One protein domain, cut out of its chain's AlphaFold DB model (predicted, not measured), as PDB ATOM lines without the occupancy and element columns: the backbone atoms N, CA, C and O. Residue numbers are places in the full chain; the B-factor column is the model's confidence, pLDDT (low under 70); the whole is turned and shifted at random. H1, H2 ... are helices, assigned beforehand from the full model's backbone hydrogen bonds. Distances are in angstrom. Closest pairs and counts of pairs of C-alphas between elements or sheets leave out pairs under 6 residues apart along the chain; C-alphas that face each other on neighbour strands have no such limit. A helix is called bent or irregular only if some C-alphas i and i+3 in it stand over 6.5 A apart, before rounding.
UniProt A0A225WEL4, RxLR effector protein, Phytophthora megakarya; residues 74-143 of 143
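Overview. This is residues 74 to 143 of the 143 residues of the protein "RxLR effector protein" of Phytophthora megakarya (UniProt A0A225WEL4). The longest helix, H5, crosses H1 nearly at right angles with its early part and runs on past H3, over one side of a C-shaped curve made by H1, H2 and H3. H2 folds back on H1 as a helical hairpin, and H4 lies at the end of the longest axis opposite H2. The printed part has 70 residues with five named helices, H1 to H5 in chain order, and no named strand: all helix. It is compact, with a radius of gyration of the C-alphas of 11.4 A, and rounded, spanning 31 by 25 by 19 A.

Arrangement. H5, residues 127 to 142, touches H1, residues 77 to 91, with residues 129 to 133 alone; the closest C-alphas, of Ile 84 and Leu 133, are 6.2 A apart, and the tilt of 72 degrees is only just about perpendicular. H4, residues 117 to 122, and H5 form a hairpin and only just touch, with 3 pairs of C-alphas within 8 A, on the H5 side with residues 127 to 130 alone; the closest, of Ser 120 and Thr 127, are 6.9 A apart, and the shallow tilt of 34.5 degrees, opposite ways, is only just short of steep. H3, residues 105 to 109, is close to H5 but not clearly touching, C-alphas of Phe 105 and Tyr 137 being closest at 6.8 A. H2, residues 95 to 102, touches H1 at a steep tilt of 41 degrees, opposite ways, closest at the C-alphas of Ala 86 and Gly 97, 4.6 A. The helix packing is only just mostly crossed: of the 3 touching pairs, 1 is at a shallow tilt. H1 and H3 are apart. Every O i to N i+4 pair is within hydrogen-bond range in H1, H2, H3 and H4, and 10 of 12 are in H5.

Along the chain. H5 is 21.7 A long, from C-alpha 127 at (163.196, 105.964, 198.165) to C-alpha 142 at (175.878, 92.489, 209.483). It is irregular, C-alphas 129 and 132 being 7.3 A apart, with a kink of 29 degrees near residue 134. H1, 20.9 A, begins at C-alpha 77 (169.391, 115.461, 202.453); H2 measures 11.1 A, H4 8.6 A and H3 6.3 A.

Size, cuts and confidence. The farthest C-alphas, of Gly 93 and Arg 121, are 31.1 A apart. The printed part has no cut and no long link. Mean pLDDT of the printed part is 78.8; residue 74 and residues 116 to 128 are under 70.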
ATOM      1  N   LEU A  74     172.866 114.442 210.955       68.12
ATOM      2  CA  LEU A  74     173.736 113.485 210.269       68.12
ATOM      3  C   LEU A  74     173.049 112.932 209.017       68.12
ATOM      4  O   LEU A  74     173.718 112.495 208.084       68.12
ATOM      5  N   PHE A  75     171.724 113.046 209.000       75.12
ATOM      6  CA  PHE A  75     170.812 112.519 208.005       75.12
ATOM      7  C   PHE A  75     170.150 113.653 207.209       75.12
ATOM      8  O   PHE A  75     169.053 113.502 206.690       75.12
ATOM      9  N   SER A  76     170.796 114.819 207.095       77.75
ATOM     10  CA  SER A  76     170.315 115.840 206.164       77.75
ATOM     11  C   SER A  76     170.367 115.317 204.724       77.75
ATOM     12  O   SER A  76     171.247 114.531 204.358       77.75
ATOM     13  N   LYS A  77     169.444 115.800 203.883       78.69
ATOM     14  CA  LYS A  77     169.391 115.461 202.453       78.69
ATOM     15  C   LYS A  77     170.736 115.641 201.755       78.69
ATOM     16  O   LYS A  77     171.172 114.781 201.000       78.69
ATOM     17  N   GLU A  78     171.427 116.732 202.056       82.19
ATOM     18  CA  GLU A  78     172.740 117.037 201.498       82.19
ATOM     19  C   GLU A  78     173.810 116.005 201.882       82.19
ATOM     20  O   GLU A  78     174.515 115.493 201.011       82.19
ATOM     21  N   LYS A  79     173.899 115.630 203.165       81.88
ATOM     22  CA  LYS A  79     174.878 114.634 203.625       81.88
ATOM     23  C   LYS A  79     174.629 113.266 203.006       81.88
ATOM     24  O   LYS A  79     175.578 112.583 202.631       81.88
ATOM     25  N   LEU A  80     173.363 112.888 202.861       82.69
ATOM     26  CA  LEU A  80     172.989 111.620 202.251       82.69
ATOM     27  C   LEU A  80     173.249 111.621 200.737       82.69
ATOM     28  O   LEU A  80     173.771 110.640 200.217       82.69
ATOM     29  N   ASN A  81     173.016 112.741 200.043       85.00
ATOM     30  CA  ASN A  81     173.402 112.913 198.638       85.00
ATOM     31  C   ASN A  81     174.916 112.775 198.424       85.00
ATOM     32  O   ASN A  81     175.352 112.114 197.482       85.00
ATOM     33  N   LEU A  82     175.736 113.370 199.297       86.19
ATOM     34  CA  LEU A  82     177.194 113.209 199.239       86.19
ATOM     35  C   LEU A  82     177.609 111.739 199.381       86.19
ATOM     36  O   LEU A  82     178.566 111.300 198.744       86.19
ATOM     37  N   MET A  83     176.877 110.977 200.190       84.12
ATOM     38  CA  MET A  83     177.131 109.557 200.403       84.12
ATOM     39  C   MET A  83     176.684 108.706 199.217       84.12
ATOM     40  O   MET A  83     177.453 107.846 198.804       84.12
ATOM     41  N   ILE A  84     175.544 109.003 198.583       87.25
ATOM     42  CA  ILE A  84     175.191 108.381 197.295       87.25
ATOM     43  C   ILE A  84     176.285 108.650 196.261       87.25
ATOM     44  O   ILE A  84     176.728 107.734 195.586       87.25
ATOM     45  N   ARG A  85     176.785 109.886 196.153       86.69
ATOM     46  CA  ARG A  85     177.879 110.192 195.214       86.69
ATOM     47  C   ARG A  85     179.143 109.386 195.513       86.69
ATOM     48  O   ARG A  85     179.902 109.087 194.599       86.69
ATOM     49  N   ALA A  86     179.410 109.065 196.778       85.06
ATOM     50  CA  ALA A  86     180.510 108.178 197.146       85.06
ATOM     51  C   ALA A  86     180.228 106.717 196.749       85.06
ATOM     52  O   ALA A  86     181.130 106.066 196.234       85.06
ATOM     53  N   VAL A  87     178.989 106.239 196.918       86.38
ATOM     54  CA  VAL A  87     178.545 104.910 196.455       86.38
ATOM     55  C   VAL A  87     178.655 104.797 194.933       86.38
ATOM     56  O   VAL A  87     179.284 103.867 194.447       86.38
ATOM     57  N   ASN A  88     178.147 105.775 194.183       85.44
ATOM     58  CA  ASN A  88     178.195 105.770 192.721       85.44
ATOM     59  C   ASN A  88     179.636 105.791 192.198       85.44
ATOM     60  O   ASN A  88     179.959 105.072 191.260       85.44
ATOM     61  N   ARG A  89     180.523 106.576 192.825       84.25
ATOM     62  CA  ARG A  89     181.957 106.564 192.493       84.25
ATOM     63  C   ARG A  89     182.587 105.199 192.761       84.25
ATOM     64  O   ARG A  89     183.283 104.683 191.898       84.25
ATOM     65  N   ALA A  90     182.276 104.584 193.901       84.50
ATOM     66  CA  ALA A  90     182.748 103.239 194.214       84.50
ATOM     67  C   ALA A  90     182.253 102.188 193.212       84.50
ATOM     68  O   ALA A  90     183.032 101.338 192.793       84.50
ATOM     69  N   ASN A  91     180.992 102.272 192.781       81.94
ATOM     70  CA  ASN A  91     180.444 101.387 191.750       81.94
ATOM     71  C   ASN A  91     181.147 101.574 190.390       81.94
ATOM     72  O   ASN A  91     181.224 100.626 189.615       81.94
ATOM     73  N   ASN A  92     181.698 102.761 190.121       82.75
ATOM     74  CA  ASN A  92     182.472 103.063 188.914       82.75
ATOM     75  C   ASN A  92     183.966 102.688 189.024       82.75
ATOM     76  O   ASN A  92     184.725 102.988 188.105       82.75
ATOM     77  N   GLY A  93     184.399 102.054 190.121       79.62
ATOM     78  CA  GLY A  93     185.782 101.598 190.323       79.62
ATOM     79  C   GLY A  93     186.639 102.466 191.252       79.62
ATOM     80  O   GLY A  93     187.775 102.098 191.536       79.62
ATOM     81  N   ASP A  94     186.118 103.579 191.787       77.00
ATOM     82  CA  ASP A  94     186.838 104.409 192.768       77.00
ATOM     83  C   ASP A  94     186.671 103.864 194.199       77.00
ATOM     84  O   ASP A  94     185.805 104.295 194.974       77.00
ATOM     85  N   GLU A  95     187.551 102.949 194.601       74.00
ATOM     86  CA  GLU A  95     187.528 102.316 195.931       74.00
ATOM     87  C   GLU A  95     187.653 103.321 197.098       74.00
ATOM     88  O   GLU A  95     187.109 103.114 198.189       74.00
ATOM     89  N   VAL A  96     188.300 104.469 196.861       79.44
ATOM     90  CA  VAL A  96     188.494 105.543 197.857       79.44
ATOM     91  C   VAL A  96     187.157 106.094 198.366       79.44
ATOM     92  O   VAL A  96     187.011 106.418 199.552       79.44
ATOM     93  N   GLY A  97     186.149 106.168 197.489       76.81
ATOM     94  CA  GLY A  97     184.808 106.623 197.847       76.81
ATOM     95  C   GLY A  97     184.165 105.718 198.893       76.81
ATOM     96  O   GLY A  97     183.612 106.209 199.884       76.81
ATOM     97  N   LEU A  98     184.315 104.403 198.730       81.44
ATOM     98  CA  LEU A  98     183.709 103.401 199.600       81.44
ATOM     99  C   LEU A  98     184.344 103.374 200.993       81.44
ATOM    100  O   LEU A  98     183.636 103.365 202.000       81.44
ATOM    101  N   ALA A  99     185.671 103.462 201.072       83.69
ATOM    102  CA  ALA A  99     186.374 103.517 202.353       83.69
ATOM    103  C   ALA A  99     185.947 104.741 203.185       83.69
ATOM    104  O   ALA A  99     185.770 104.665 204.404       83.69
ATOM    105  N   SER A 100     185.727 105.885 202.526       81.69
ATOM    106  CA  SER A 100     185.240 107.104 203.182       81.69
ATOM    107  C   SER A 100     183.793 106.984 203.686       81.69
ATOM    108  O   SER A 100     183.428 107.628 204.675       81.69
ATOM    109  N   LEU A 101     182.984 106.148 203.027       85.94
ATOM    110  CA  LEU A 101     181.608 105.842 203.398       85.94
ATOM    111  C   LEU A 101     181.569 104.956 204.650       85.94
ATOM    112  O   LEU A 101     180.916 105.319 205.629       85.94
ATOM    113  N   TYR A 102     182.336 103.862 204.664       86.81
ATOM    114  CA  TYR A 102     182.381 102.933 205.797       86.81
ATOM    115  C   TYR A 102     182.889 103.584 207.084       86.81
ATOM    116  O   TYR A 102     182.347 103.324 208.154       86.81
ATOM    117  N   LYS A 103     183.821 104.542 207.003       88.31
ATOM    118  CA  LYS A 103     184.256 105.336 208.171       88.31
ATOM    119  C   LYS A 103     183.124 106.127 208.845       88.31
ATOM    120  O   LYS A 103     183.267 106.548 209.993       88.31
ATOM    121  N   ARG A 104     182.010 106.382 208.147       85.12
ATOM    122  CA  ARG A 104     180.870 107.157 208.667       85.12
ATOM    123  C   ARG A 104     179.817 106.282 209.334       85.12
ATOM    124  O   ARG A 104     179.151 106.767 210.247       85.12
ATOM    125  N   PHE A 105     179.691 105.022 208.931       88.00
ATOM    126  CA  PHE A 105     178.663 104.111 209.430       88.00
ATOM    127  C   PHE A 105     178.723 103.817 210.941       88.00
ATOM    128  O   PHE A 105     177.662 103.856 211.561       88.00
ATOM    129  N   PRO A 106     179.894 103.719 211.605       89.00
ATOM    130  CA  PRO A 106     179.944 103.618 213.068       89.00
ATOM    131  C   PRO A 106     179.253 104.782 213.791       89.00
ATOM    132  O   PRO A 106     178.687 104.630 214.870       89.00
ATOM    133  N   ARG A 107     179.291 105.985 213.200       85.69
ATOM    134  CA  ARG A 107     178.622 107.161 213.773       85.69
ATOM    135  C   ARG A 107     177.112 107.114 213.575       85.69
ATOM    136  O   ARG A 107     176.400 107.759 214.334       85.69
ATOM    137  N   TRP A 108     176.644 106.417 212.545       85.25
ATOM    138  CA  TRP A 108     175.224 106.236 212.255       85.25
ATOM    139  C   TRP A 108     174.607 105.241 213.225       85.25
ATOM    140  O   TRP A 108     173.593 105.557 213.841       85.25
ATOM    141  N   ASP A 109     175.285 104.115 213.425       84.88
ATOM    142  CA  ASP A 109     174.883 103.080 214.372       84.88
ATOM    143  C   ASP A 109     174.787 103.634 215.799       84.88
ATOM    144  O   ASP A 109     173.723 103.616 216.414       84.88
ATOM    145  N   ARG A 110     175.836 104.330 216.262       85.81
ATOM    146  CA  ARG A 110     175.828 105.016 217.568       85.81
ATOM    147  C   ARG A 110     174.696 106.041 217.716       85.81
ATOM    148  O   ARG A 110     174.303 106.371 218.831       85.81
ATOM    149  N   LYS A 111     174.212 106.610 216.611       82.69
ATOM    150  CA  LYS A 111     173.107 107.582 216.602       82.69
ATOM    151  C   LYS A 111     171.738 106.930 216.399       82.69
ATOM    152  O   LYS A 111     170.766 107.662 216.238       82.69
ATOM    153  N   GLY A 112     171.659 105.600 216.417       78.19
ATOM    154  CA  GLY A 112     170.411 104.861 216.259       78.19
ATOM    155  C   GLY A 112     169.804 105.029 214.871       78.19
ATOM    156  O   GLY A 112     168.584 105.118 214.739       78.19
ATOM    157  N   TYR A 113     170.638 105.143 213.829       75.06
ATOM    158  CA  TYR A 113     170.136 105.262 212.466       75.06
ATOM    159  C   TYR A 113     169.280 104.052 212.101       75.06
ATOM    160  O   TYR A 113     169.770 102.929 212.003       75.06
ATOM    161  N   ASN A 114     168.001 104.301 211.836       75.44
ATOM    162  CA  ASN A 114     167.083 103.273 211.383       75.44
ATOM    163  C   ASN A 114     166.891 103.404 209.870       75.44
ATOM    164  O   ASN A 114     166.229 104.322 209.383       75.44
ATOM    165  N   THR A 115     167.449 102.478 209.104       70.62
ATOM    166  CA  THR A 115     167.391 102.495 207.635       70.62
ATOM    167  C   THR A 115     165.978 102.591 207.063       70.62
ATOM    168  O   THR A 115     165.794 103.178 206.000       70.62
ATOM    169  N   TYR A 116     164.972 102.070 207.761       67.94
ATOM    170  CA  TYR A 116     163.581 102.118 207.323       67.94
ATOM    171  C   TYR A 116     162.905 103.430 207.710       67.94
ATOM    172  O   TYR A 116     162.275 104.068 206.870       67.94
ATOM    173  N   ILE A 117     163.069 103.872 208.956       67.00
ATOM    174  CA  ILE A 117     162.375 105.059 209.472       67.00
ATOM    175  C   ILE A 117     163.038 106.337 208.961       67.00
ATOM    176  O   ILE A 117     162.357 107.240 208.482       67.00
ATOM    177  N   THR A 118     164.367 106.427 209.033       66.62
ATOM    178  CA  THR A 118     165.082 107.670 208.719       66.62
ATOM    179  C   THR A 118     165.022 107.987 207.224       66.62
ATOM    180  O   THR A 118     164.727 109.122 206.861       66.62
ATOM    181  N   ILE A 119     165.212 106.995 206.340       64.62
ATOM    182  CA  ILE A 119     165.105 107.217 204.885       64.62
ATOM    183  C   ILE A 119     163.668 107.592 204.512       64.62
ATOM    184  O   ILE A 119     163.459 108.588 203.825       64.62
ATOM    185  N   SER A 120     162.671 106.866 205.022       63.47
ATOM    186  CA  SER A 120     161.263 107.156 204.720       63.47
ATOM    187  C   SER A 120     160.825 108.532 205.234       63.47
ATOM    188  O   SER A 120     160.104 109.245 204.542       63.47
ATOM    189  N   ARG A 121     161.303 108.949 206.417       64.81
ATOM    190  CA  ARG A 121     160.958 110.241 207.035       64.81
ATOM    191  C   ARG A 121     161.620 111.436 206.349       64.81
ATOM    192  O   ARG A 121     161.009 112.495 206.277       64.81
ATOM    193  N   ILE A 122     162.854 111.293 205.866       63.34
ATOM    194  CA  ILE A 122     163.584 112.398 205.220       63.34
ATOM    195  C   ILE A 122     163.213 112.522 203.733       63.34
ATOM    196  O   ILE A 122     163.306 113.610 203.166       63.34
ATOM    197  N   PHE A 123     162.772 111.431 203.098       58.44
ATOM    198  CA  PHE A 123     162.674 111.340 201.639       58.44
ATOM    199  C   PHE A 123     161.357 110.778 201.125       58.44
ATOM    200  O   PHE A 123     161.373 110.062 200.126       58.44
ATOM    201  N   CYS A 124     160.227 111.107 201.756       52.50
ATOM    202  CA  CYS A 124     158.893 110.821 201.216       52.50
ATOM    203  C   CYS A 124     158.863 111.110 199.690       52.50
ATOM    204  O   CYS A 124     158.920 112.268 199.283       52.50
ATOM    205  N   GLY A 125     158.920 110.064 198.847       52.69
ATOM    206  CA  GLY A 125     158.965 110.152 197.374       52.69
ATOM    207  C   GLY A 125     160.302 109.890 196.640       52.69
ATOM    208  O   GLY A 125     160.280 109.768 195.422       52.69
ATOM    209  N   THR A 126     161.460 109.757 197.306       59.62
ATOM    210  CA  THR A 126     162.775 109.480 196.653       59.62
ATOM    211  C   THR A 126     163.472 108.231 197.203       59.62
ATOM    212  O   THR A 126     164.693 108.149 197.299       59.62
ATOM    213  N   THR A 127     162.695 107.214 197.565       60.94
ATOM    214  CA  THR A 127     163.196 105.964 198.165       60.94
ATOM    215  C   THR A 127     164.180 105.209 197.268       60.94
ATOM    216  O   THR A 127     165.136 104.626 197.774       60.94
ATOM    217  N   ILE A 128     163.998 105.273 195.944       64.00
ATOM    218  CA  ILE A 128     164.824 104.546 194.968       64.00
ATOM    219  C   ILE A 128     166.279 105.036 194.990       64.00
ATOM    220  O   ILE A 128     167.199 104.226 194.944       64.00
ATOM    221  N   THR A 129     166.517 106.346 195.131       70.31
ATOM    222  CA  THR A 129     167.872 106.916 195.022       70.31
ATOM    223  C   THR A 129     168.788 106.529 196.183       70.31
ATOM    224  O   THR A 129     170.003 106.530 196.022       70.31
ATOM    225  N   TYR A 130     168.225 106.190 197.348       78.38
ATOM    226  CA  TYR A 130     168.987 105.853 198.558       78.38
ATOM    227  C   TYR A 130     169.005 104.350 198.870       78.38
ATOM    228  O   TYR A 130     169.620 103.952 199.861       78.38
ATOM    229  N   ASP A 131     168.362 103.502 198.059       81.44
ATOM    230  CA  ASP A 131     168.278 102.062 198.341       81.44
ATOM    231  C   ASP A 131     169.654 101.379 198.302       81.44
ATOM    232  O   ASP A 131     169.951 100.519 199.130       81.44
ATOM    233  N   GLU A 132     170.552 101.814 197.415       83.44
ATOM    234  CA  GLU A 132     171.934 101.318 197.397       83.44
ATOM    235  C   GLU A 132     172.704 101.694 198.662       83.44
ATOM    236  O   GLU A 132     173.390 100.859 199.253       83.44
ATOM    237  N   LEU A 133     172.551 102.938 199.126       85.00
ATOM    238  CA  LEU A 133     173.159 103.396 200.372       85.00
ATOM    239  C   LEU A 133     172.631 102.585 201.565       85.00
ATOM    240  O   LEU A 133     173.410 102.183 202.430       85.00
ATOM    241  N   ARG A 134     171.326 102.283 201.567       84.62
ATOM    242  CA  ARG A 134     170.684 101.410 202.554       84.62
ATOM    243  C   ARG A 134     171.291 100.009 202.545       84.62
ATOM    244  O   ARG A 134     171.676  99.506 203.598       84.62
ATOM    245  N   LYS A 135     171.410  99.397 201.365       85.19
ATOM    246  CA  LYS A 135     172.013  98.069 201.185       85.19
ATOM    247  C   LYS A 135     173.455  98.039 201.685       85.19
ATOM    248  O   LYS A 135     173.811  97.129 202.423       85.19
ATOM    249  N   LYS A 136     174.267  99.049 201.350       86.75
ATOM    250  CA  LYS A 136     175.664  99.150 201.807       86.75
ATOM    251  C   LYS A 136     175.777  99.316 203.324       86.75
ATOM    252  O   LYS A 136     176.672  98.721 203.914       86.75
ATOM    253  N   TYR A 137     174.889 100.094 203.947       87.25
ATOM    254  CA  TYR A 137     174.854 100.229 205.405       87.25
ATOM    255  C   TYR A 137     174.468  98.916 206.088       87.25
ATOM    256  O   TYR A 137     175.181  98.469 206.978       87.25
ATOM    257  N   ASN A 138     173.394  98.263 205.632       86.50
ATOM    258  CA  ASN A 138     172.969  96.973 206.180       86.50
ATOM    259  C   ASN A 138     174.042  95.892 205.979       86.50
ATOM    260  O   ASN A 138     174.274  95.089 206.872       86.50
ATOM    261  N   PHE A 139     174.728  95.895 204.833       87.56
ATOM    262  CA  PHE A 139     175.858  95.003 204.588       87.56
ATOM    263  C   PHE A 139     176.988  95.225 205.599       87.56
ATOM    264  O   PHE A 139     177.523  94.258 206.115       87.56
ATOM    265  N   TRP A 140     177.336  96.478 205.901       90.56
ATOM    266  CA  TRP A 140     178.347  96.798 206.915       90.56
ATOM    267  C   TRP A 140     177.896  96.471 208.347       90.56
ATOM    268  O   TRP A 140     178.726  96.140 209.178       90.56
ATOM    269  N   LEU A 141     176.601  96.575 208.653       88.56
ATOM    270  CA  LEU A 141     176.081  96.298 209.996       88.56
ATOM    271  C   LEU A 141     176.108  94.798 210.342       88.56
ATOM    272  O   LEU A 141     176.151  94.435 211.514       88.56
ATOM    273  N   HIS A 142     176.037  93.936 209.326       86.06
ATOM    274  CA  HIS A 142     175.878  92.489 209.483       86.06
ATOM    275  C   HIS A 142     177.078  91.656 208.996       86.06
ATOM    276  O   HIS A 142     176.993  90.431 209.045       86.06
ATOM    277  N   ASN A 143     178.165  92.286 208.540       82.38
ATOM    278  CA  ASN A 143     179.444  91.634 208.214       82.38
ATOM    279  C   ASN A 143     180.570  92.230 209.049       82.38
ATOM    280  O   ASN A 143     181.465  91.455 209.442       82.38
TER     281      ASN A 143